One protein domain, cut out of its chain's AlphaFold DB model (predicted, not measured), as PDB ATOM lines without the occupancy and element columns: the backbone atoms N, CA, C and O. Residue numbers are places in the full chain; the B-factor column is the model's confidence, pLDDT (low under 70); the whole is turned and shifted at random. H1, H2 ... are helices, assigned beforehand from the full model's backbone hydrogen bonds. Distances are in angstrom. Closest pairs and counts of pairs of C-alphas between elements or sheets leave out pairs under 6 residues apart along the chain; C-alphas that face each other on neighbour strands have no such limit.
ATOM      1  N   ASN A 192     156.933 152.656 189.961       96.69
ATOM      2  CA  ASN A 192     157.790 152.688 191.143       96.69
ATOM      3  C   ASN A 192     158.082 151.288 191.723       96.69
ATOM      4  O   ASN A 192     158.512 151.171 192.868       96.69
ATOM      5  N   GLY A 193     157.888 150.217 190.944       95.06
ATOM      6  CA  GLY A 193     158.421 148.889 191.273       95.06
ATOM      7  C   GLY A 193     157.484 147.943 192.029       95.06
ATOM      8  O   GLY A 193     157.948 146.935 192.568       95.06
ATOM      9  N   SER A 194     156.173 148.214 192.058       93.44
ATOM     10  CA  SER A 194     155.182 147.241 192.543       93.44
ATOM     11  C   SER A 194     155.003 146.096 191.545       93.44
ATOM     12  O   SER A 194     154.433 146.274 190.464       93.44
ATOM     13  N   ALA A 195     155.412 144.890 191.947       90.00
ATOM     14  CA  ALA A 195     155.186 143.664 191.182       90.00
ATOM     15  C   ALA A 195     153.690 143.420 190.933       90.00
ATOM     16  O   ALA A 195     153.289 143.052 189.828       90.00
ATOM     17  N   LYS A 196     152.848 143.687 191.943       88.56
ATOM     18  CA  LYS A 196     151.394 143.504 191.848       88.56
ATOM     19  C   LYS A 196     150.762 144.456 190.837       88.56
ATOM     20  O   LYS A 196     149.939 144.024 190.035       88.56
ATOM     21  N   ALA A 197     151.166 145.726 190.844       93.38
ATOM     22  CA  ALA A 197     150.660 146.710 189.896       93.38
ATOM     23  C   ALA A 197     151.104 146.405 188.460       93.38
ATOM     24  O   ALA A 197     150.281 146.467 187.547       93.38
ATOM     25  N   VAL A 198     152.371 146.016 188.261       95.19
ATOM     26  CA  VAL A 198     152.876 145.584 186.948       95.19
ATOM     27  C   VAL A 198     152.082 144.384 186.436       95.19
ATOM     28  O   VAL A 198     151.566 144.427 185.321       95.19
ATOM     29  N   LYS A 199     151.910 143.341 187.258       92.38
ATOM     30  CA  LYS A 199     151.136 142.157 186.867       92.38
ATOM     31  C   LYS A 199     149.682 142.503 186.545       92.38
ATOM     32  O   LYS A 199     149.167 142.050 185.529       92.38
ATOM     33  N   TRP A 200     149.047 143.348 187.354       91.25
ATOM     34  CA  TRP A 200     147.681 143.804 187.103       91.25
ATOM     35  C   TRP A 200     147.547 144.566 185.776       91.25
ATOM     36  O   TRP A 200     146.582 144.354 185.042       91.25
ATOM     37  N   LEU A 201     148.516 145.424 185.438       93.56
ATOM     38  CA  LEU A 201     148.534 146.136 184.157       93.56
ATOM     39  C   LEU A 201     148.703 145.182 182.978       93.56
ATOM     40  O   LEU A 201     148.027 145.353 181.969       93.56
ATOM     41  N   ILE A 202     149.558 144.167 183.109       93.75
ATOM     42  CA  ILE A 202     149.700 143.117 182.097       93.75
ATOM     43  C   ILE A 202     148.373 142.366 181.924       93.75
ATOM     44  O   ILE A 202     147.915 142.170 180.802       93.75
ATOM     45  N   ASP A 203     147.714 141.989 183.016       89.06
ATOM     46  CA  ASP A 203     146.447 141.256 182.939       89.06
ATOM     47  C   ASP A 203     145.341 142.088 182.289       89.06
ATOM     48  O   ASP A 203     144.613 141.596 181.428       89.06
ATOM     49  N   THR A 204     145.282 143.374 182.633       88.25
ATOM     50  CA  THR A 204     144.274 144.313 182.131       88.25
ATOM     51  C   THR A 204     144.502 144.677 180.662       88.25
ATOM     52  O   THR A 204     143.551 144.730 179.886       88.25
ATOM     53  N   HIS A 205     145.754 144.921 180.261       90.94
ATOM     54  CA  HIS A 205     146.089 145.428 178.924       90.94
ATOM     55  C   HIS A 205     146.543 144.347 177.940       90.94
ATOM     56  O   HIS A 205     146.744 144.663 176.769       90.94
ATOM     57  N   TYR A 206     146.706 143.091 178.372       90.69
ATOM     58  CA  TYR A 206     147.177 141.995 177.515       90.69
ATOM     59  C   TYR A 206     146.454 140.652 177.731       90.69
ATOM     60  O   TYR A 206     145.994 140.050 176.759       90.69
ATOM     61  N   TYR A 207     146.315 140.157 178.969       83.19
ATOM     62  CA  TYR A 207     145.816 138.788 179.230       83.19
ATOM     63  C   TYR A 207     144.303 138.612 179.411       83.19
ATOM     64  O   TYR A 207     143.883 137.514 179.769       83.19
ATOM     65  N   SER A 208     143.463 139.604 179.102       73.06
ATOM     66  CA  SER A 208     142.011 139.370 179.140       73.06
ATOM     67  C   SER A 208     141.598 138.180 178.266       73.06
ATOM     68  O   SER A 208     142.102 138.013 177.149       73.06
ATOM     69  N   VAL A 209     140.689 137.372 178.814       65.50
ATOM     70  CA  VAL A 209     140.376 135.982 178.435       65.50
ATOM     71  C   VAL A 209     139.403 135.835 177.261       65.50
ATOM     72  O   VAL A 209     138.782 134.792 177.122       65.50
ATOM     73  N   ASP A 210     139.302 136.854 176.411       76.06
ATOM     74  CA  ASP A 210     138.385 136.850 175.274       76.06
ATOM     75  C   ASP A 210     139.137 137.165 173.971       76.06
ATOM     76  O   ASP A 210     139.867 138.167 173.880       76.06
ATOM     77  N   ASP A 211     138.946 136.320 172.958       80.81
ATOM     78  CA  ASP A 211     139.298 136.552 171.556       80.81
ATOM     79  C   ASP A 211     138.282 137.491 170.887       80.81
ATOM     80  O   ASP A 211     137.605 137.150 169.918       80.81
ATOM     81  N   ASP A 212     138.169 138.698 171.435       85.94
ATOM     82  CA  ASP A 212     137.353 139.780 170.902       85.94
ATOM     83  C   ASP A 212     138.052 141.146 171.058       85.94
ATOM     84  O   ASP A 212     139.172 141.253 171.573       85.94
ATOM     85  N   PHE A 213     137.408 142.209 170.572       88.69
ATOM     86  CA  PHE A 213     137.911 143.584 170.646       88.69
ATOM     87  C   PHE A 213     137.238 144.419 171.745       88.69
ATOM     88  O   PHE A 213     137.360 145.654 171.726       88.69
ATOM     89  N   LYS A 214     136.508 143.803 172.692       87.69
ATOM     90  CA  LYS A 214     135.786 144.539 173.748       87.69
ATOM     91  C   LYS A 214     136.729 145.381 174.594       87.69
ATOM     92  O   LYS A 214     136.379 146.495 174.977       87.69
ATOM     93  N   LEU A 215     137.928 144.866 174.850       85.56
ATOM     94  CA  LEU A 215     138.992 145.618 175.497       85.56
ATOM     95  C   LEU A 215     139.978 146.133 174.459       85.56
ATOM     96  O   LEU A 215     140.463 145.386 173.611       85.56
ATOM     97  N   ASP A 216     140.328 147.412 174.571       88.75
ATOM     98  CA  ASP A 216     141.397 147.999 173.770       88.75
ATOM     99  C   ASP A 216     142.761 147.604 174.356       88.75
ATOM    100  O   ASP A 216     143.404 148.380 175.060       88.75
ATOM    101  N   LYS A 217     143.162 146.347 174.127       92.56
ATOM    102  CA  LYS A 217     144.407 145.761 174.645       92.56
ATOM    103  C   LYS A 217     145.625 146.525 174.103       92.56
ATOM    104  O   LYS A 217     145.765 146.709 172.894       92.56
ATOM    105  N   LYS A 218     146.525 146.936 175.003       95.12
ATOM    106  CA  LYS A 218     147.752 147.706 174.721       95.12
ATOM    107  C   LYS A 218     148.993 146.980 175.261       95.12
ATOM    108  O   LYS A 218     149.513 147.353 176.320       95.12
ATOM    109  N   PRO A 219     149.491 145.932 174.578       96.19
ATOM    110  CA  PRO A 219     150.693 145.217 175.009       96.19
ATOM    111  C   PRO A 219     151.919 146.130 175.156       96.19
ATOM    112  O   PRO A 219     152.703 145.941 176.084       96.19
ATOM    113  N   SER A 220     152.073 147.154 174.311       97.75
ATOM    114  CA  SER A 220     153.188 148.109 174.412       97.75
ATOM    115  C   SER A 220     153.112 148.929 175.703       97.75
ATOM    116  O   SER A 220     154.131 149.184 176.347       97.75
ATOM    117  N   LEU A 221     151.899 149.302 176.131       96.06
ATOM    118  CA  LEU A 221     151.675 149.980 177.409       96.06
ATOM    119  C   LEU A 221     152.032 149.072 178.592       96.06
ATOM    120  O   LEU A 221     152.747 149.503 179.497       96.06
ATOM    121  N   ALA A 222     151.581 147.815 178.573       96.38
ATOM    122  CA  ALA A 222     151.937 146.831 179.595       96.38
ATOM    123  C   ALA A 222     153.459 146.618 179.669       96.38
ATOM    124  O   ALA A 222     154.039 146.646 180.756       96.38
ATOM    125  N   TYR A 223     154.119 146.483 178.514       98.06
ATOM    126  CA  TYR A 223     155.568 146.322 178.428       98.06
ATOM    127  C   TYR A 223     156.321 147.533 178.986       98.06
ATOM    128  O   TYR A 223     157.256 147.374 179.769       98.06
ATOM    129  N   LYS A 224     155.877 148.753 178.655       98.00
ATOM    130  CA  LYS A 224     156.448 149.996 179.193       98.00
ATOM    131  C   LYS A 224     156.451 149.992 180.723       98.00
ATOM    132  O   LYS A 224     157.484 150.273 181.326       98.00
ATOM    133  N   TYR A 225     155.317 149.684 181.353       97.88
ATOM    134  CA  TYR A 225     155.229 149.690 182.816       97.88
ATOM    135  C   TYR A 225     155.991 148.537 183.465       97.88
ATOM    136  O   TYR A 225     156.533 148.729 184.551       97.88
ATOM    137  N   TYR A 226     156.120 147.390 182.794       97.94
ATOM    138  CA  TYR A 226     157.058 146.353 183.220       97.94
ATOM    139  C   TYR A 226     158.500 146.880 183.261       97.94
ATOM    140  O   TYR A 226     159.165 146.749 184.287       97.94
ATOM    141  N   LEU A 227     158.974 147.524 182.189       98.38
ATOM    142  CA  LEU A 227     160.340 148.057 182.123       98.38
ATOM    143  C   LEU A 227     160.595 149.138 183.181       98.38
ATOM    144  O   LEU A 227     161.644 149.129 183.825       98.38
ATOM    145  N   LEU A 228     159.639 150.051 183.383       98.31
ATOM    146  CA  LEU A 228     159.722 151.074 184.430       98.31
ATOM    147  C   LEU A 228     159.771 150.440 185.826       98.31
ATOM    148  O   LEU A 228     160.668 150.751 186.607       98.31
ATOM    149  N   GLY A 229     158.877 149.488 186.103       97.56
ATOM    150  CA  GLY A 229     158.844 148.780 187.378       97.56
ATOM    151  C   GLY A 229     160.117 147.984 187.653       97.56
ATOM    152  O   GLY A 229     160.660 148.081 188.749       97.56
ATOM    153  N   LYS A 230     160.650 147.265 186.658       96.88
ATOM    154  CA  LYS A 230     161.913 146.514 186.778       96.88
ATOM    155  C   LYS A 230     163.114 147.439 186.991       96.88
ATOM    156  O   LYS A 230     164.044 147.086 187.709       96.88
ATOM    157  N   LYS A 231     163.095 148.639 186.401       97.94
ATOM    158  CA  LYS A 231     164.115 149.671 186.642       97.94
ATOM    159  C   LYS A 231     164.057 150.201 188.078       97.94
ATOM    160  O   LYS A 231     165.107 150.409 188.678       97.94
ATOM    161  N   ALA A 232     162.858 150.437 188.611       97.12
ATOM    162  CA  ALA A 232     162.669 150.914 189.981       97.12
ATOM    163  C   ALA A 232     162.946 149.826 191.034       97.12
ATOM    164  O   ALA A 232     163.455 150.123 192.111       97.12
ATOM    165  N   ASN A 233     162.637 148.571 190.712       94.38
ATOM    166  CA  ASN A 233     162.839 147.408 191.565       94.38
ATOM    167  C   ASN A 233     163.405 146.237 190.735       94.38
ATOM    168  O   ASN A 233     162.632 145.477 190.145       94.38
ATOM    169  N   PRO A 234     164.740 146.067 190.681       94.06
ATOM    170  CA  PRO A 234     165.374 144.978 189.932       94.06
ATOM    171  C   PRO A 234     164.957 143.571 190.386       94.06
ATOM    172  O   PRO A 234     164.933 142.651 189.565       94.06
ATOM    173  N   ASP A 235     164.569 143.425 191.657       88.56
ATOM    174  CA  ASP A 235     164.107 142.169 192.259       88.56
ATOM    175  C   ASP A 235     162.618 141.890 191.992       88.56
ATOM    176  O   ASP A 235     162.096 140.861 192.417       88.56
ATOM    177  N   LEU A 236     161.909 142.785 191.288       87.69
ATOM    178  CA  LEU A 236     160.520 142.578 190.881       87.69
ATOM    179  C   LEU A 236     160.404 141.270 190.101       87.69
ATOM    180  O   LEU A 236     161.043 141.115 189.066       87.69
ATOM    181  N   THR A 237     159.557 140.360 190.569       86.44
ATOM    182  CA  THR A 237     159.271 139.077 189.921       86.44
ATOM    183  C   THR A 237     157.786 138.760 190.017       86.44
ATOM    184  O   THR A 237     157.080 139.236 190.910       86.44
ATOM    185  N   PHE A 238     157.293 137.979 189.061       85.25
ATOM    186  CA  PHE A 238     155.971 137.371 189.107       85.25
ATOM    187  C   PHE A 238     155.962 136.062 188.315       85.25
ATOM    188  O   PHE A 238     156.819 135.792 187.474       85.25
ATOM    189  N   TYR A 239     154.961 135.223 188.578       80.88
ATOM    190  CA  TYR A 239     154.827 133.936 187.905       80.88
ATOM    191  C   TYR A 239     154.755 134.090 186.377       80.88
ATOM    192  O   TYR A 239     153.914 134.828 185.859       80.88
ATOM    193  N   GLY A 240     155.624 133.362 185.669       85.00
ATOM    194  CA  GLY A 240     155.717 133.394 184.208       85.00
ATOM    195  C   GLY A 240     156.340 134.672 183.638       85.00
ATOM    196  O   GLY A 240     156.153 134.939 182.454       85.00
ATOM    197  N   GLU A 241     157.041 135.479 184.451       90.38
ATOM    198  CA  GLU A 241     157.639 136.752 184.021       90.38
ATOM    199  C   GLU A 241     158.419 136.617 182.712       90.38
ATOM    200  O   GLU A 241     158.151 137.360 181.772       90.38
ATOM    201  N   SER A 242     159.355 135.667 182.628       91.19
ATOM    202  CA  SER A 242     160.262 135.544 181.480       91.19
ATOM    203  C   SER A 242     159.507 135.408 180.159       91.19
ATOM    204  O   SER A 242     159.797 136.104 179.183       91.19
ATOM    205  N   GLU A 243     158.513 134.530 180.126       92.06
ATOM    206  CA  GLU A 243     157.778 134.233 178.913       92.06
ATOM    207  C   GLU A 243     156.784 135.341 178.563       92.06
ATOM    208  O   GLU A 243     156.717 135.746 177.403       92.06
ATOM    209  N   ILE A 244     156.090 135.886 179.564       93.38
ATOM    210  CA  ILE A 244     155.160 137.011 179.400       93.38
ATOM    211  C   ILE A 244     155.892 138.237 178.845       93.38
ATOM    212  O   ILE A 244     155.441 138.876 177.897       93.38
ATOM    213  N   VAL A 245     157.048 138.571 179.418       95.44
ATOM    214  CA  VAL A 245     157.844 139.740 179.024       95.44
ATOM    215  C   VAL A 245     158.387 139.575 177.611       95.44
ATOM    216  O   VAL A 245     158.404 140.538 176.844       95.44
ATOM    217  N   LYS A 246     158.784 138.356 177.234       97.06
ATOM    218  CA  LYS A 246     159.194 138.049 175.863       97.06
ATOM    219  C   LYS A 246     158.046 138.273 174.875       97.06
ATOM    220  O   LYS A 246     158.265 138.882 173.831       97.06
ATOM    221  N   GLU A 247     156.838 137.809 175.196       96.31
ATOM    222  CA  GLU A 247     155.635 138.048 174.385       96.31
ATOM    223  C   GLU A 247     155.340 139.545 174.233       96.31
ATOM    224  O   GLU A 247     155.204 140.040 173.114       96.31
ATOM    225  N   LEU A 248     155.324 140.281 175.346       97.44
ATOM    226  CA  LEU A 248     155.090 141.723 175.364       97.44
ATOM    227  C   LEU A 248     156.130 142.499 174.550       97.44
ATOM    228  O   LEU A 248     155.758 143.409 173.813       97.44
ATOM    229  N   ALA A 249     157.408 142.119 174.622       98.44
ATOM    230  CA  ALA A 249     158.467 142.726 173.818       98.44
ATOM    231  C   ALA A 249     158.232 142.514 172.312       98.44
ATOM    232  O   ALA A 249     158.312 143.467 171.536       98.44
ATOM    233  N   MET A 250     157.881 141.286 171.904       98.50
ATOM    234  CA  MET A 250     157.555 140.961 170.508       98.50
ATOM    235  C   MET A 250     156.360 141.780 170.004       98.50
ATOM    236  O   MET A 250     156.410 142.353 168.916       98.50
ATOM    237  N   CYS A 251     155.302 141.875 170.811       98.06
ATOM    238  CA  CYS A 251     154.118 142.667 170.492       98.06
ATOM    239  C   CYS A 251     154.418 144.171 170.440       98.06
ATOM    240  O   CYS A 251     153.970 144.861 169.526       98.06
ATOM    241  N   SER A 252     155.220 144.678 171.379       98.19
ATOM    242  CA  SER A 252     155.572 146.096 171.456       98.19
ATOM    243  C   SER A 252     156.394 146.567 170.258       98.19
ATOM    244  O   SER A 252     156.272 147.724 169.866       98.19
ATOM    245  N   GLU A 253     157.205 145.698 169.648       98.25
ATOM    246  CA  GLU A 253     157.962 146.039 168.438       98.25
ATOM    247  C   GLU A 253     157.054 146.228 167.208       98.25
ATOM    248  O   GLU A 253     157.333 147.052 166.333       98.25
ATOM    249  N   ALA A 254     155.931 145.505 167.149       97.12
ATOM    250  CA  ALA A 254     154.911 145.709 166.121       97.12
ATOM    251  C   ALA A 254     154.133 147.023 166.324       97.12
ATOM    252  O   ALA A 254     153.635 147.599 165.348       97.12
ATOM    253  N   GLY A 255     154.076 147.493 167.575       97.38
ATOM    254  CA  GLY A 255     153.236 148.589 168.052       97.38
ATOM    255  C   GLY A 255     151.804 148.131 168.330       97.38
ATOM    256  O   GLY A 255     151.333 147.153 167.750       97.38
ATOM    257  N   ASP A 256     151.094 148.852 169.195       97.00
ATOM    258  CA  ASP A 256     149.698 148.536 169.508       97.00
ATOM    259  C   ASP A 256     148.789 148.727 168.285       97.00
ATOM    260  O   ASP A 256     148.999 149.622 167.462       97.00
ATOM    261  N   LEU A 257     147.753 147.892 168.175       96.50
ATOM    262  CA  LEU A 257     146.710 148.096 167.178       96.50
ATOM    263  C   LEU A 257     145.872 149.323 167.565       96.50
ATOM    264  O   LEU A 257     145.395 149.437 168.699       96.50
ATOM    265  N   ASP A 258     145.646 150.222 166.610       95.88
ATOM    266  CA  ASP A 258     144.544 151.177 166.709       95.88
ATOM    267  C   ASP A 258     143.241 150.433 166.411       95.88
ATOM    268  O   ASP A 258     142.794 150.326 165.266       95.88
ATOM    269  N   THR A 259     142.678 149.840 167.463       94.69
ATOM    270  CA  THR A 259     141.491 148.996 167.369       94.69
ATOM    271  C   THR A 259     140.311 149.747 166.761       94.69
ATOM    272  O   THR A 259     139.582 149.180 165.955       94.69
ATOM    273  N   THR A 260     140.124 151.022 167.106       94.88
ATOM    274  CA  THR A 260     138.983 151.813 166.626       94.88
ATOM    275  C   THR A 260     139.066 152.010 165.115       94.88
ATOM    276  O   THR A 260     138.172 151.557 164.398       94.88
ATOM    277  N   SER A 261     140.181 152.554 164.619       96.44
ATOM    278  CA  SER A 261     140.392 152.747 163.178       96.44
ATOM    279  C   SER A 261     140.361 151.418 162.410       96.44
ATOM    280  O   SER A 261     139.826 151.329 161.300       96.44
ATOM    281  N   PHE A 262     140.909 150.350 163.000       96.62
ATOM    282  CA  PHE A 262     140.897 149.017 162.401       96.62
ATOM    283  C   PHE A 262     139.472 148.477 162.211       96.62
ATOM    284  O   PHE A 262     139.143 148.020 161.113       96.62
ATOM    285  N   LEU A 263     138.628 148.551 163.245       96.50
ATOM    286  CA  LEU A 263     137.243 148.078 163.186       96.50
ATOM    287  C   LEU A 263     136.408 148.906 162.204       96.50
ATOM    288  O   LEU A 263     135.718 148.331 161.363       96.50
ATOM    289  N   GLU A 264     136.532 150.235 162.249       96.62
ATOM    290  CA  GLU A 264     135.816 151.153 161.353       96.62
ATOM    291  C   GLU A 264     136.153 150.886 159.884       96.62
ATOM    292  O   GLU A 264     135.257 150.677 159.061       96.62
ATOM    293  N   SER A 265     137.447 150.794 159.554       95.69
ATOM    294  CA  SER A 265     137.905 150.555 158.177       95.69
ATOM    295  C   SER A 265     137.414 149.225 157.588       95.69
ATOM    296  O   SER A 265     137.338 149.071 156.366       95.69
ATOM    297  N   ARG A 266     137.068 148.259 158.446       94.38
ATOM    298  CA  ARG A 266     136.640 146.907 158.062       94.38
ATOM    299  C   ARG A 266     135.165 146.626 158.324       94.38
ATOM    300  O   ARG A 266     134.717 145.536 157.979       94.38
ATOM    301  N   LYS A 267     134.422 147.594 158.874       96.25
ATOM    302  CA  LYS A 267     133.012 147.447 159.273       96.25
ATOM    303  C   LYS A 267     132.799 146.256 160.223       96.25
ATOM    304  O   LYS A 267     131.866 145.478 160.044       96.25
ATOM    305  N   LEU A 268     133.709 146.102 161.183       95.25
ATOM    306  CA  LEU A 268     133.686 145.057 162.209       95.25
ATOM    307  C   LEU A 268     133.110 145.598 163.521       95.25
ATOM    308  O   LEU A 268     133.106 146.810 163.747       95.25
ATOM    309  N   THR A 269     132.663 144.702 164.395       93.25
ATOM    310  CA  THR A 269     132.176 145.049 165.736       93.25
ATOM    311  C   THR A 269     133.171 144.635 166.818       93.25
ATOM    312  O   THR A 269     134.194 144.003 166.556       93.25
ATOM    313  N   ARG A 270     132.894 145.018 168.071       91.31
ATOM    314  CA  ARG A 270     133.759 144.687 169.213       91.31
ATOM    315  C   ARG A 270     133.718 143.196 169.568       91.31
ATOM    316  O   ARG A 270     134.601 142.723 170.269       91.31
ATOM    317  N   GLU A 271     132.718 142.476 169.069       90.38
ATOM    318  CA  GLU A 271     132.514 141.035 169.229       90.38
ATOM    319  C   GLU A 271     133.223 140.201 168.153       90.38
ATOM    320  O   GLU A 271     133.212 138.972 168.232       90.38
ATOM    321  N   ASP A 272     133.797 140.832 167.123       90.81
ATOM    322  CA  ASP A 272     134.594 140.120 166.130       90.81
ATOM    323  C   ASP A 272     135.911 139.611 166.727       90.81
ATOM    324  O   ASP A 272     136.499 140.232 167.607       90.81
ATOM    325  N   SER A 273     136.406 138.499 166.182       91.31
ATOM    326  CA  SER A 273     137.649 137.871 166.633       91.31
ATOM    327  C   SER A 273     138.890 138.478 165.962       91.31
ATOM    328  O   SER A 273     138.986 138.475 164.721       91.31
ATOM    329  N   PRO A 274     139.891 138.940 166.739       94.06
ATOM    330  CA  PRO A 274     141.193 139.317 166.211       94.06
ATOM    331  C   PRO A 274     141.881 138.184 165.441       94.06
ATOM    332  O   PRO A 274     142.411 138.428 164.353       94.06
ATOM    333  N   TRP A 275     141.854 136.942 165.938       93.50
ATOM    334  CA  TRP A 275     142.525 135.813 165.275       93.50
ATOM    335  C   TRP A 275     141.849 135.399 163.966       93.50
ATOM    336  O   TRP A 275     142.536 135.114 162.978       93.50
ATOM    337  N   LYS A 276     140.519 135.497 163.882       92.19
ATOM    338  CA  LYS A 276     139.795 135.366 162.614       92.19
ATOM    339  C   LYS A 276     140.255 136.421 161.608       92.19
ATOM    340  O   LYS A 276     140.479 136.100 160.435       92.19
ATOM    341  N   GLN A 277     140.423 137.674 162.039       94.06
ATOM    342  CA  GLN A 277     140.946 138.724 161.162       94.06
ATOM    343  C   GLN A 277     142.400 138.456 160.759       94.06
ATOM    344  O   GLN A 277     142.727 138.614 159.580       94.06
ATOM    345  N   ALA A 278     143.248 137.975 161.674       94.81
ATOM    346  CA  ALA A 278     144.628 137.589 161.381       94.81
ATOM    347  C   ALA A 278     144.682 136.517 160.280       94.81
ATOM    348  O   ALA A 278     145.396 136.679 159.284       94.81
ATOM    349  N   ARG A 279     143.839 135.479 160.377       93.00
ATOM    350  CA  ARG A 279     143.696 134.444 159.342       93.00
ATOM    351  C   ARG A 279     143.266 135.030 158.000       93.00
ATOM    352  O   ARG A 279     143.882 134.733 156.977       93.00
ATOM    353  N   LEU A 280     142.219 135.856 157.969       92.31
ATOM    354  CA  LEU A 280     141.717 136.452 156.723       92.31
ATOM    355  C   LEU A 280     142.750 137.365 156.056       92.31
ATOM    356  O   LEU A 280     142.916 137.319 154.836       92.31
ATOM    357  N   ILE A 281     143.445 138.177 156.851       93.19
ATOM    358  CA  ILE A 281     144.487 139.086 156.374       93.19
ATOM    359  C   ILE A 281     145.643 138.280 155.814       93.19
ATOM    360  O   ILE A 281     145.995 138.508 154.666       93.19
ATOM    361  N   SER A 282     146.143 137.289 156.551       93.94
ATOM    362  CA  SER A 282     147.276 136.475 156.110       93.94
ATOM    363  C   SER A 282     147.058 135.757 154.769       93.94
ATOM    364  O   SER A 282     148.012 135.525 154.033       93.94
ATOM    365  N   LYS A 283     145.802 135.437 154.417       90.69
ATOM    366  CA  LYS A 283     145.430 134.839 153.121       90.69
ATOM    367  C   LYS A 283     145.393 135.852 151.974       90.69
ATOM    368  O   LYS A 283     145.705 135.498 150.842       90.69
ATOM    369  N   LYS A 284     144.941 137.082 152.241       85.12
ATOM    370  CA  LYS A 284     144.702 138.120 151.219       85.12
ATOM    371  C   LYS A 284     145.884 139.073 151.034       85.12
ATOM    372  O   LYS A 284     146.057 139.631 149.959       85.12
ATOM    373  N   SER A 285     146.655 139.306 152.090       74.06
ATOM    374  CA  SER A 285     147.711 140.311 152.170       74.06
ATOM    375  C   SER A 285     148.872 139.786 153.011       74.06
ATOM    376  O   SER A 285     148.684 139.250 154.101       74.06
ATOM    377  N   HIS A 286     150.099 139.999 152.539       80.25
ATOM    378  CA  HIS A 286     151.312 139.684 153.292       80.25
ATOM    379  C   HIS A 286     151.678 140.866 154.201       80.25
ATOM    380  O   HIS A 286     152.747 141.447 154.052       80.25
ATOM    381  N   ASN A 287     150.782 141.262 155.113       93.38
ATOM    382  CA  ASN A 287     151.067 142.283 156.128       93.38
ATOM    383  C   ASN A 287     151.406 141.607 157.471       93.38
ATOM    384  O   ASN A 287     150.530 141.483 158.334       93.38
ATOM    385  N   PRO A 288     152.653 141.136 157.667       95.50
ATOM    386  CA  PRO A 288     153.012 140.372 158.854       95.50
ATOM    387  C   PRO A 288     152.985 141.215 160.134       95.50
ATOM    388  O   PRO A 288     152.756 140.661 161.205       95.50
ATOM    389  N   ARG A 289     153.140 142.548 160.042       97.06
ATOM    390  CA  ARG A 289     152.967 143.450 161.192       97.06
ATOM    391  C   ARG A 289     151.533 143.386 161.712       97.06
ATOM    392  O   ARG A 289     151.334 143.142 162.895       97.06
ATOM    393  N   LEU A 290     150.544 143.561 160.836       97.00
ATOM    394  CA  LEU A 290     149.135 143.539 161.235       97.00
ATOM    395  C   LEU A 290     148.699 142.153 161.729       97.00
ATOM    396  O   LEU A 290     147.936 142.053 162.685       97.00
ATOM    397  N   VAL A 291     149.213 141.080 161.116       96.81
ATOM    398  CA  VAL A 291     148.978 139.710 161.603       96.81
ATOM    399  C   VAL A 291     149.534 139.532 163.018       96.81
ATOM    400  O   VAL A 291     148.821 139.023 163.877       96.81
ATOM    401  N   LEU A 292     150.753 140.008 163.294       97.69
ATOM    402  CA  LEU A 292     151.334 139.975 164.636       97.69
ATOM    403  C   LEU A 292     150.523 140.804 165.643       97.69
ATOM    404  O   LEU A 292     150.241 140.315 166.731       97.69
ATOM    405  N   GLN A 293     150.099 142.017 165.282       97.38
ATOM    406  CA  GLN A 293     149.264 142.856 166.151       97.38
ATOM    407  C   GLN A 293     147.967 142.147 166.560       97.38
ATOM    408  O   GLN A 293     147.608 142.151 167.735       97.38
ATOM    409  N   LEU A 294     147.297 141.492 165.609       96.19
ATOM    410  CA  LEU A 294     146.071 140.734 165.866       96.19
ATOM    411  C   LEU A 294     146.333 139.458 166.676       96.19
ATOM    412  O   LEU A 294     145.565 139.147 167.585       96.19
ATOM    413  N   ALA A 295     147.440 138.757 166.408       95.44
ATOM    414  CA  ALA A 295     147.865 137.608 167.204       95.44
ATOM    415  C   ALA A 295     148.099 137.993 168.675       95.44
ATOM    416  O   ALA A 295     147.710 137.252 169.573       95.44
ATOM    417  N   CYS A 296     148.678 139.173 168.921       95.75
ATOM    418  CA  CYS A 296     148.954 139.697 170.257       95.75
ATOM    419  C   CYS A 296     147.700 140.014 171.081       95.75
ATOM    420  O   CYS A 296     147.740 139.877 172.299       95.75
ATOM    421  N   ILE A 297     146.608 140.453 170.453       93.88
ATOM    422  CA  ILE A 297     145.403 140.893 171.178       93.88
ATOM    423  C   ILE A 297     144.267 139.862 171.173       93.88
ATOM    424  O   ILE A 297     143.301 140.039 171.909       93.88
ATOM    425  N   GLY A 298     144.372 138.792 170.387       91.00
ATOM    426  CA  GLY A 298     143.393 137.704 170.372       91.00
ATOM    427  C   GLY A 298     143.823 136.444 171.128       91.00
ATOM    428  O   GLY A 298     144.862 136.408 171.796       91.00
ATOM    429  N   GLY A 299     143.020 135.398 170.962       86.62
ATOM    430  CA  GLY A 299     143.196 134.072 171.547       86.62
ATOM    431  C   GLY A 299     142.837 134.006 173.027       86.62
ATOM    432  O   GLY A 299     143.308 134.814 173.830       86.62
ATOM    433  N   ASP A 300     142.067 132.993 173.402       81.75
ATOM    434  CA  ASP A 300     141.540 132.854 174.765       81.75
ATOM    435  C   ASP A 300     142.581 132.288 175.741       81.75
ATOM    436  O   ASP A 300     142.603 132.621 176.928       81.75
ATOM    437  N   ILE A 301     143.484 131.437 175.242       84.50
ATOM    438  CA  ILE A 301     144.410 130.666 176.072       84.50
ATOM    439  C   ILE A 301     145.833 131.241 175.964       84.50
ATOM    440  O   ILE A 301     146.411 131.248 174.872       84.50
ATOM    441  N   PRO A 302     146.464 131.655 177.086       86.06
ATOM    442  CA  PRO A 302     147.804 132.252 177.086       86.06
ATOM    443  C   PRO A 302     148.873 131.420 176.368       86.06
ATOM    444  O   PRO A 302     149.709 131.958 175.646       86.06
ATOM    445  N   PHE A 303     148.844 130.097 176.541       86.38
ATOM    446  CA  PHE A 303     149.824 129.210 175.920       86.38
ATOM    447  C   PHE A 303     149.678 129.135 174.391       86.38
ATOM    448  O   PHE A 303     150.679 129.163 173.676       86.38
ATOM    449  N   GLU A 304     148.445 129.090 173.888       90.31
ATOM    450  CA  GLU A 304     148.152 129.082 172.448       90.31
ATOM    451  C   GLU A 304     148.583 130.420 171.828       90.31
ATOM    452  O   GLU A 304     149.268 130.462 170.804       90.31
ATOM    453  N   ARG A 305     148.290 131.527 172.525       91.75
ATOM    454  CA  ARG A 305     148.714 132.872 172.123       91.75
ATOM    455  C   ARG A 305     150.220 133.014 172.035       91.75
ATOM    456  O   ARG A 305     150.717 133.563 171.056       91.75
ATOM    457  N   ARG A 306     150.965 132.471 172.997       93.00
ATOM    458  CA  ARG A 306     152.432 132.485 172.966       93.00
ATOM    459  C   ARG A 306     152.986 131.880 171.680       93.00
ATOM    460  O   ARG A 306     153.928 132.433 171.103       93.00
ATOM    461  N   GLN A 307     152.424 130.761 171.225       94.06
ATOM    462  CA  GLN A 307     152.842 130.122 169.975       94.06
ATOM    463  C   GLN A 307     152.507 131.007 168.771       94.06
ATOM    464  O   GLN A 307     153.400 131.326 167.982       94.06
ATOM    465  N   ALA A 308     151.266 131.496 168.708       95.31
ATOM    466  CA  ALA A 308     150.786 132.376 167.650       95.31
ATOM    467  C   ALA A 308     151.621 133.663 167.517       95.31
ATOM    468  O   ALA A 308     152.026 134.039 166.412       95.31
ATOM    469  N   VAL A 309     151.933 134.323 168.638       97.12
ATOM    470  CA  VAL A 309     152.786 135.521 168.690       97.12
ATOM    471  C   VAL A 309     154.202 135.186 168.243       97.12
ATOM    472  O   VAL A 309     154.769 135.911 167.432       97.12
ATOM    473  N   THR A 310     154.771 134.074 168.714       97.00
ATOM    474  CA  THR A 310     156.141 133.679 168.362       97.00
ATOM    475  C   THR A 310     156.290 133.442 166.857       97.00
ATOM    476  O   THR A 310     157.246 133.919 166.245       97.00
ATOM    477  N   GLU A 311     155.355 132.725 166.236       96.12
ATOM    478  CA  GLU A 311     155.380 132.479 164.790       96.12
ATOM    479  C   GLU A 311     155.126 133.752 163.982       96.12
ATOM    480  O   GLU A 311     155.898 134.067 163.069       96.12
ATOM    481  N   SER A 312     154.127 134.542 164.382       97.00
ATOM    482  CA  SER A 312     153.827 135.829 163.745       97.00
ATOM    483  C   SER A 312     154.995 136.808 163.838       97.00
ATOM    484  O   SER A 312     155.275 137.537 162.887       97.00
ATOM    485  N   TYR A 313     155.730 136.792 164.949       98.00
ATOM    486  CA  TYR A 313     156.908 137.626 165.145       98.00
ATOM    487  C   TYR A 313     158.060 137.225 164.224       98.00
ATOM    488  O   TYR A 313     158.687 138.094 163.620       98.00
ATOM    489  N   ARG A 314     158.299 135.923 164.010       96.88
ATOM    490  CA  ARG A 314     159.289 135.470 163.013       96.88
ATOM    491  C   ARG A 314     158.932 135.959 161.609       96.88
ATOM    492  O   ARG A 314     159.817 136.398 160.876       96.88
ATOM    493  N   ALA A 315     157.659 135.897 161.236       95.56
ATOM    494  CA  ALA A 315     157.175 136.398 159.953       95.56
ATOM    495  C   ALA A 315     157.386 137.922 159.825       95.56
ATOM    496  O   ALA A 315     157.957 138.394 158.839       95.56
ATOM    497  N   PHE A 316     157.031 138.678 160.870       97.19
ATOM    498  CA  PHE A 316     157.241 140.124 160.969       97.19
ATOM    499  C   PHE A 316     158.715 140.520 160.829       97.19
ATOM    500  O   PHE A 316     159.039 141.354 159.986       97.19
ATOM    501  N   LYS A 317     159.624 139.878 161.573       97.38
ATOM    502  CA  LYS A 317     161.063 140.185 161.528       97.38
ATOM    503  C   LYS A 317     161.710 139.889 160.183       97.38
ATOM    504  O   LYS A 317     162.623 140.602 159.783       97.38
ATOM    505  N   ASN A 318     161.224 138.872 159.480       95.25
ATOM    506  CA  ASN A 318     161.713 138.522 158.149       95.25
ATOM    507  C   ASN A 318     161.013 139.299 157.025       95.25
ATOM    508  O   ASN A 318     161.335 139.080 155.860       95.25
ATOM    509  N   ASN A 319     160.040 140.158 157.357       92.19
ATOM    510  CA  ASN A 319     159.152 140.816 156.401       92.19
ATOM    511  C   ASN A 319     158.531 139.830 155.388       92.19
ATOM    512  O   ASN A 319     158.391 140.122 154.202       92.19
ATOM    513  N   LYS A 320     158.195 138.622 155.856       90.25
ATOM    514  CA  LYS A 320     157.563 137.568 155.057       90.25
ATOM    515  C   LYS A 320     156.170 137.322 155.601       90.25
ATOM    516  O   LYS A 320     156.000 137.181 156.806       90.25
ATOM    517  N   GLY A 321     155.170 137.255 154.727       84.75
ATOM    518  CA  GLY A 321     153.865 136.750 155.147       84.75
ATOM    519  C   GLY A 321     153.941 135.256 155.463       84.75
ATOM    520  O   GLY A 321     154.804 134.538 154.959       84.75
ATOM    521  N   PHE A 322     153.023 134.799 156.300       89.75
ATOM    522  CA  PHE A 322     152.796 133.388 156.579       89.75
ATOM    523  C   PHE A 322     151.296 133.181 156.741       89.75
ATOM    524  O   PHE A 322     150.591 134.121 157.104       89.75
ATOM    525  N   LYS A 323     150.803 131.974 156.470       91.38
ATOM    526  CA  LYS A 323     149.391 131.654 156.661       91.38
ATOM    527  C   LYS A 323     149.124 131.495 158.158       91.38
ATOM    528  O   LYS A 323     149.521 130.493 158.742       91.38
ATOM    529  N   PHE A 324     148.447 132.471 158.750       93.75
ATOM    530  CA  PHE A 324     147.987 132.388 160.131       93.75
ATOM    531  C   PHE A 324     146.747 131.497 160.197       93.75
ATOM    532  O   PHE A 324     145.808 131.694 159.422       93.75
ATOM    533  N   ASP A 325     146.719 130.556 161.133       90.50
ATOM    534  CA  ASP A 325     145.539 129.761 161.449       90.50
ATOM    535  C   ASP A 325     145.489 129.525 162.959       90.50
ATOM    536  O   ASP A 325     146.343 128.841 163.507       90.50
ATOM    537  N   GLY A 326     144.508 130.111 163.648       88.31
ATOM    538  CA  GLY A 326     144.392 129.974 165.101       88.31
ATOM    539  C   GLY A 326     144.273 128.517 165.555       88.31
ATOM    540  O   GLY A 326     144.796 128.139 166.601       88.31
ATOM    541  N   CYS A 327     143.668 127.674 164.714       88.69
ATOM    542  CA  CYS A 327     143.435 126.271 165.021       88.69
ATOM    543  C   CYS A 327     144.699 125.414 165.050       88.69
ATOM    544  O   CYS A 327     144.675 124.343 165.649       88.69
ATOM    545  N   THR A 328     145.813 125.866 164.465       89.88
ATOM    546  CA  THR A 328     147.083 125.131 164.578       89.88
ATOM    547  C   THR A 328     147.698 125.249 165.966       89.88
ATOM    548  O   THR A 328     148.522 124.417 166.334       89.88
ATOM    549  N   TYR A 329     147.293 126.259 166.741       89.94
ATOM    550  CA  TYR A 329     147.770 126.484 168.105       89.94
ATOM    551  C   TYR A 329     146.821 125.924 169.166       89.94
ATOM    552  O   TYR A 329     147.170 125.940 170.342       89.94
ATOM    553  N   ALA A 330     145.636 125.443 168.775       85.94
ATOM    554  CA  ALA A 330     144.634 124.928 169.697       85.94
ATOM    555  C   ALA A 330     145.133 123.654 170.400       85.94
ATOM    556  O   ALA A 330     145.440 122.647 169.763       85.94
ATOM    557  N   GLN A 331     145.180 123.692 171.728       81.75
ATOM    558  CA  GLN A 331     145.569 122.574 172.588       81.75
ATOM    559  C   GLN A 331     144.536 122.294 173.681       81.75
ATOM    560  O   GLN A 331     144.430 121.164 174.157       81.75
ATOM    561  N   GLY A 332     143.767 123.306 174.092       77.31
ATOM    562  CA  GLY A 332     142.682 123.132 175.051       77.31
ATOM    563  C   GLY A 332     141.477 122.428 174.428       77.31
ATOM    564  O   GLY A 332     141.150 122.654 173.266       77.31
ATOM    565  N   SER A 333     140.757 121.619 175.212       80.00
ATOM    566  CA  SER A 333     139.500 120.991 174.767       80.00
ATOM    567  C   SER A 333     138.473 122.017 174.280       80.00
ATOM    568  O   SER A 333     137.764 121.760 173.310       80.00
ATOM    569  N   TYR A 334     138.445 123.198 174.903       79.94
ATOM    570  CA  TYR A 334     137.630 124.333 174.475       79.94
ATOM    571  C   TYR A 334     138.024 124.837 173.075       79.94
ATOM    572  O   TYR A 334     137.195 124.809 172.165       79.94
ATOM    573  N   SER A 335     139.292 125.216 172.871       81.25
ATOM    574  CA  SER A 335     139.798 125.702 171.578       81.25
ATOM    575  C   SER A 335     139.664 124.652 170.471       81.25
ATOM    576  O   SER A 335     139.223 124.966 169.366       81.25
ATOM    577  N   MET A 336     139.956 123.381 170.774       82.25
ATOM    578  CA  MET A 336     139.754 122.268 169.841       82.25
ATOM    579  C   MET A 336     138.276 122.106 169.457       82.25
ATOM    580  O   MET A 336     137.970 121.879 168.287       82.25
ATOM    581  N   GLY A 337     137.354 122.275 170.410       81.06
ATOM    582  CA  GLY A 337     135.915 122.267 170.150       81.06
ATOM    583  C   GLY A 337     135.473 123.397 169.214       81.06
ATOM    584  O   GLY A 337     134.720 123.151 168.269       81.06
ATOM    585  N   LEU A 338     135.989 124.615 169.414       77.94
ATOM    586  CA  LEU A 338     135.709 125.760 168.535       77.94
ATOM    587  C   LEU A 338     136.181 125.517 167.095       77.94
ATOM    588  O   LEU A 338     135.445 125.815 166.147       77.94
ATOM    589  N   CYS A 339     137.373 124.933 166.946       82.19
ATOM    590  CA  CYS A 339     137.967 124.569 165.661       82.19
ATOM    591  C   CYS A 339     137.222 123.436 164.943       82.19
ATOM    592  O   CYS A 339     137.044 123.493 163.727       82.19
ATOM    593  N   ALA A 340     136.748 122.427 165.679       78.00
ATOM    594  CA  ALA A 340     135.985 121.314 165.115       78.00
ATOM    595  C   ALA A 340     134.571 121.729 164.671       78.00
ATOM    596  O   ALA A 340     134.041 121.197 163.697       78.00
ATOM    597  N   GLY A 341     133.959 122.695 165.365       66.25
ATOM    598  CA  GLY A 341     132.572 123.108 165.141       66.25
ATOM    599  C   GLY A 341     132.320 123.958 163.892       66.25
ATOM    600  O   GLY A 341     131.198 124.424 163.712       66.25
ATOM    601  N   ASN A 342     133.333 124.215 163.050       55.41
ATOM    602  CA  ASN A 342     133.243 125.161 161.929       55.41
ATOM    603  C   ASN A 342     132.691 126.534 162.379       55.41
ATOM    604  O   ASN A 342     132.022 127.245 161.622       55.41
ATOM    605  N   SER A 343     132.914 126.884 163.653       51.03
ATOM    606  CA  SER A 343     132.337 128.082 164.235       51.03
ATOM    607  C   SER A 343     133.090 129.276 163.659       51.03
ATOM    608  O   SER A 343     134.244 129.550 163.966       51.03
ATOM    609  N   SER A 344     132.425 129.990 162.755       48.06
ATOM    610  CA  SER A 344     132.965 131.130 162.011       48.06
ATOM    611  C   SER A 344     133.298 132.344 162.891       48.06
ATOM    612  O   SER A 344     133.497 133.440 162.359       48.06
ATOM    613  N   LYS A 345     133.316 132.189 164.221       52.00
ATOM    614  CA  LYS A 345     133.373 133.274 165.199       52.00
ATOM    615  C   LYS A 345     134.726 133.440 165.899       52.00
ATOM    616  O   LYS A 345     134.975 134.561 166.311       52.00
ATOM    617  N   THR A 346     135.605 132.434 165.949       56.97
ATOM    618  CA  THR A 346     136.822 132.505 166.798       56.97
ATOM    619  C   THR A 346     138.148 132.192 166.092       56.97
ATOM    620  O   THR A 346     139.130 132.874 166.348       56.97
ATOM    621  N   TYR A 347     138.217 131.258 165.134       59.09
ATOM    622  CA  TYR A 347     139.488 130.909 164.462       59.09
ATOM    623  C   TYR A 347     139.397 130.872 162.936       59.09
ATOM    624  O   TYR A 347     138.377 130.394 162.373       59.09
TER     625      TYR A 347
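AT A GLANCE: This is residues 192 to 347 of the 347 residues of the protein "Putative lipoprotein" of Pseudoalteromonas luteoviolacea 2ta16 (UniProt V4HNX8). The longest helix, H7, and the shorter H6 lie side by side in the middle, with H3 packed at a steep tilt on both and H5 along H6. The helical hairpin of H1 and H2 packs on H3 through H2 and makes one end of the long axis, while H4 and H8 are at the margins and touch no helix. The printed part has 156 residues with eight named helices, H1 to H8 in order, and no named strand; the class is all helix. The whole is compact, with a radius of gyration of the C-alphas of 15.4 A and spans of 46 by 33 by 28 A.

IN THESE COORDINATES: H7, residues 302 to 317, is 21.9 A long, from C-alpha 302 at (147.804, 132.252, 177.086) to C-alpha 317 at (161.063, 140.185, 161.528). H6 is residues 288 to 297, 14.5 A, and H5 residues 274 to 284, 15.4 A. H3, residues 241 to 254, is 20.2 A long. H2, residues 219 to 232, is 20.0 A long, and H1, residues 195 to 205, is 15.4 A long and begins at C-alpha 195 at (155.186, 143.664, 191.182). H4 is residues 259 to 266, and H8 is residues 333 to 340.

HOW THE PARTS SIT: H3, H6 and H7 form an up-and-down bundle, each running against the one before it. H6 and H7 are a hairpin and touch at a shallow tilt of 18 degrees, the C-alphas of Pro 288 and Phe 316 being closest at 4.7 A. H3 touches H7 at a steep tilt of 41 degrees, the same way, closest at the C-alphas of Met 250 and Tyr 313, 6.3 A. H3 touches H6 with residues 251 to 254 alone, closest at the C-alphas of Ala 254 and Arg 289, 5.8 A. H5 and H6 are a hairpin at a shallow tilt of 15 degrees, with the C-alphas of Ala 278 and Val 291 closest at 4.8 A. H2 touches H3 at a steep tilt of 53 degrees, opposite ways; the closest C-alphas, of Ser 220 and Ser 252, are 4.3 A apart. H1 and H2 are a hairpin at a shallow tilt of 9 degrees, closest at the C-alphas of Ile 202 and Ala 222, 5.0 A. H5 and H7 are apart. Every O i to N i+4 pair is within hydrogen-bond range in H1, H2, H4, H5, H6, H7 and H8, and 9 of 10 are in H3.

THE WHOLE: The two C-alphas farthest apart, of Ala 232 and Asn 342, are 48.1 A apart. The printed part has no cut. The links H1 to H2 and H7 to H8 are long, with 13 and 15 residues. The mean pLDDT of the printed part is 90.0; residue 209 and residues 341 to 347 are under 70.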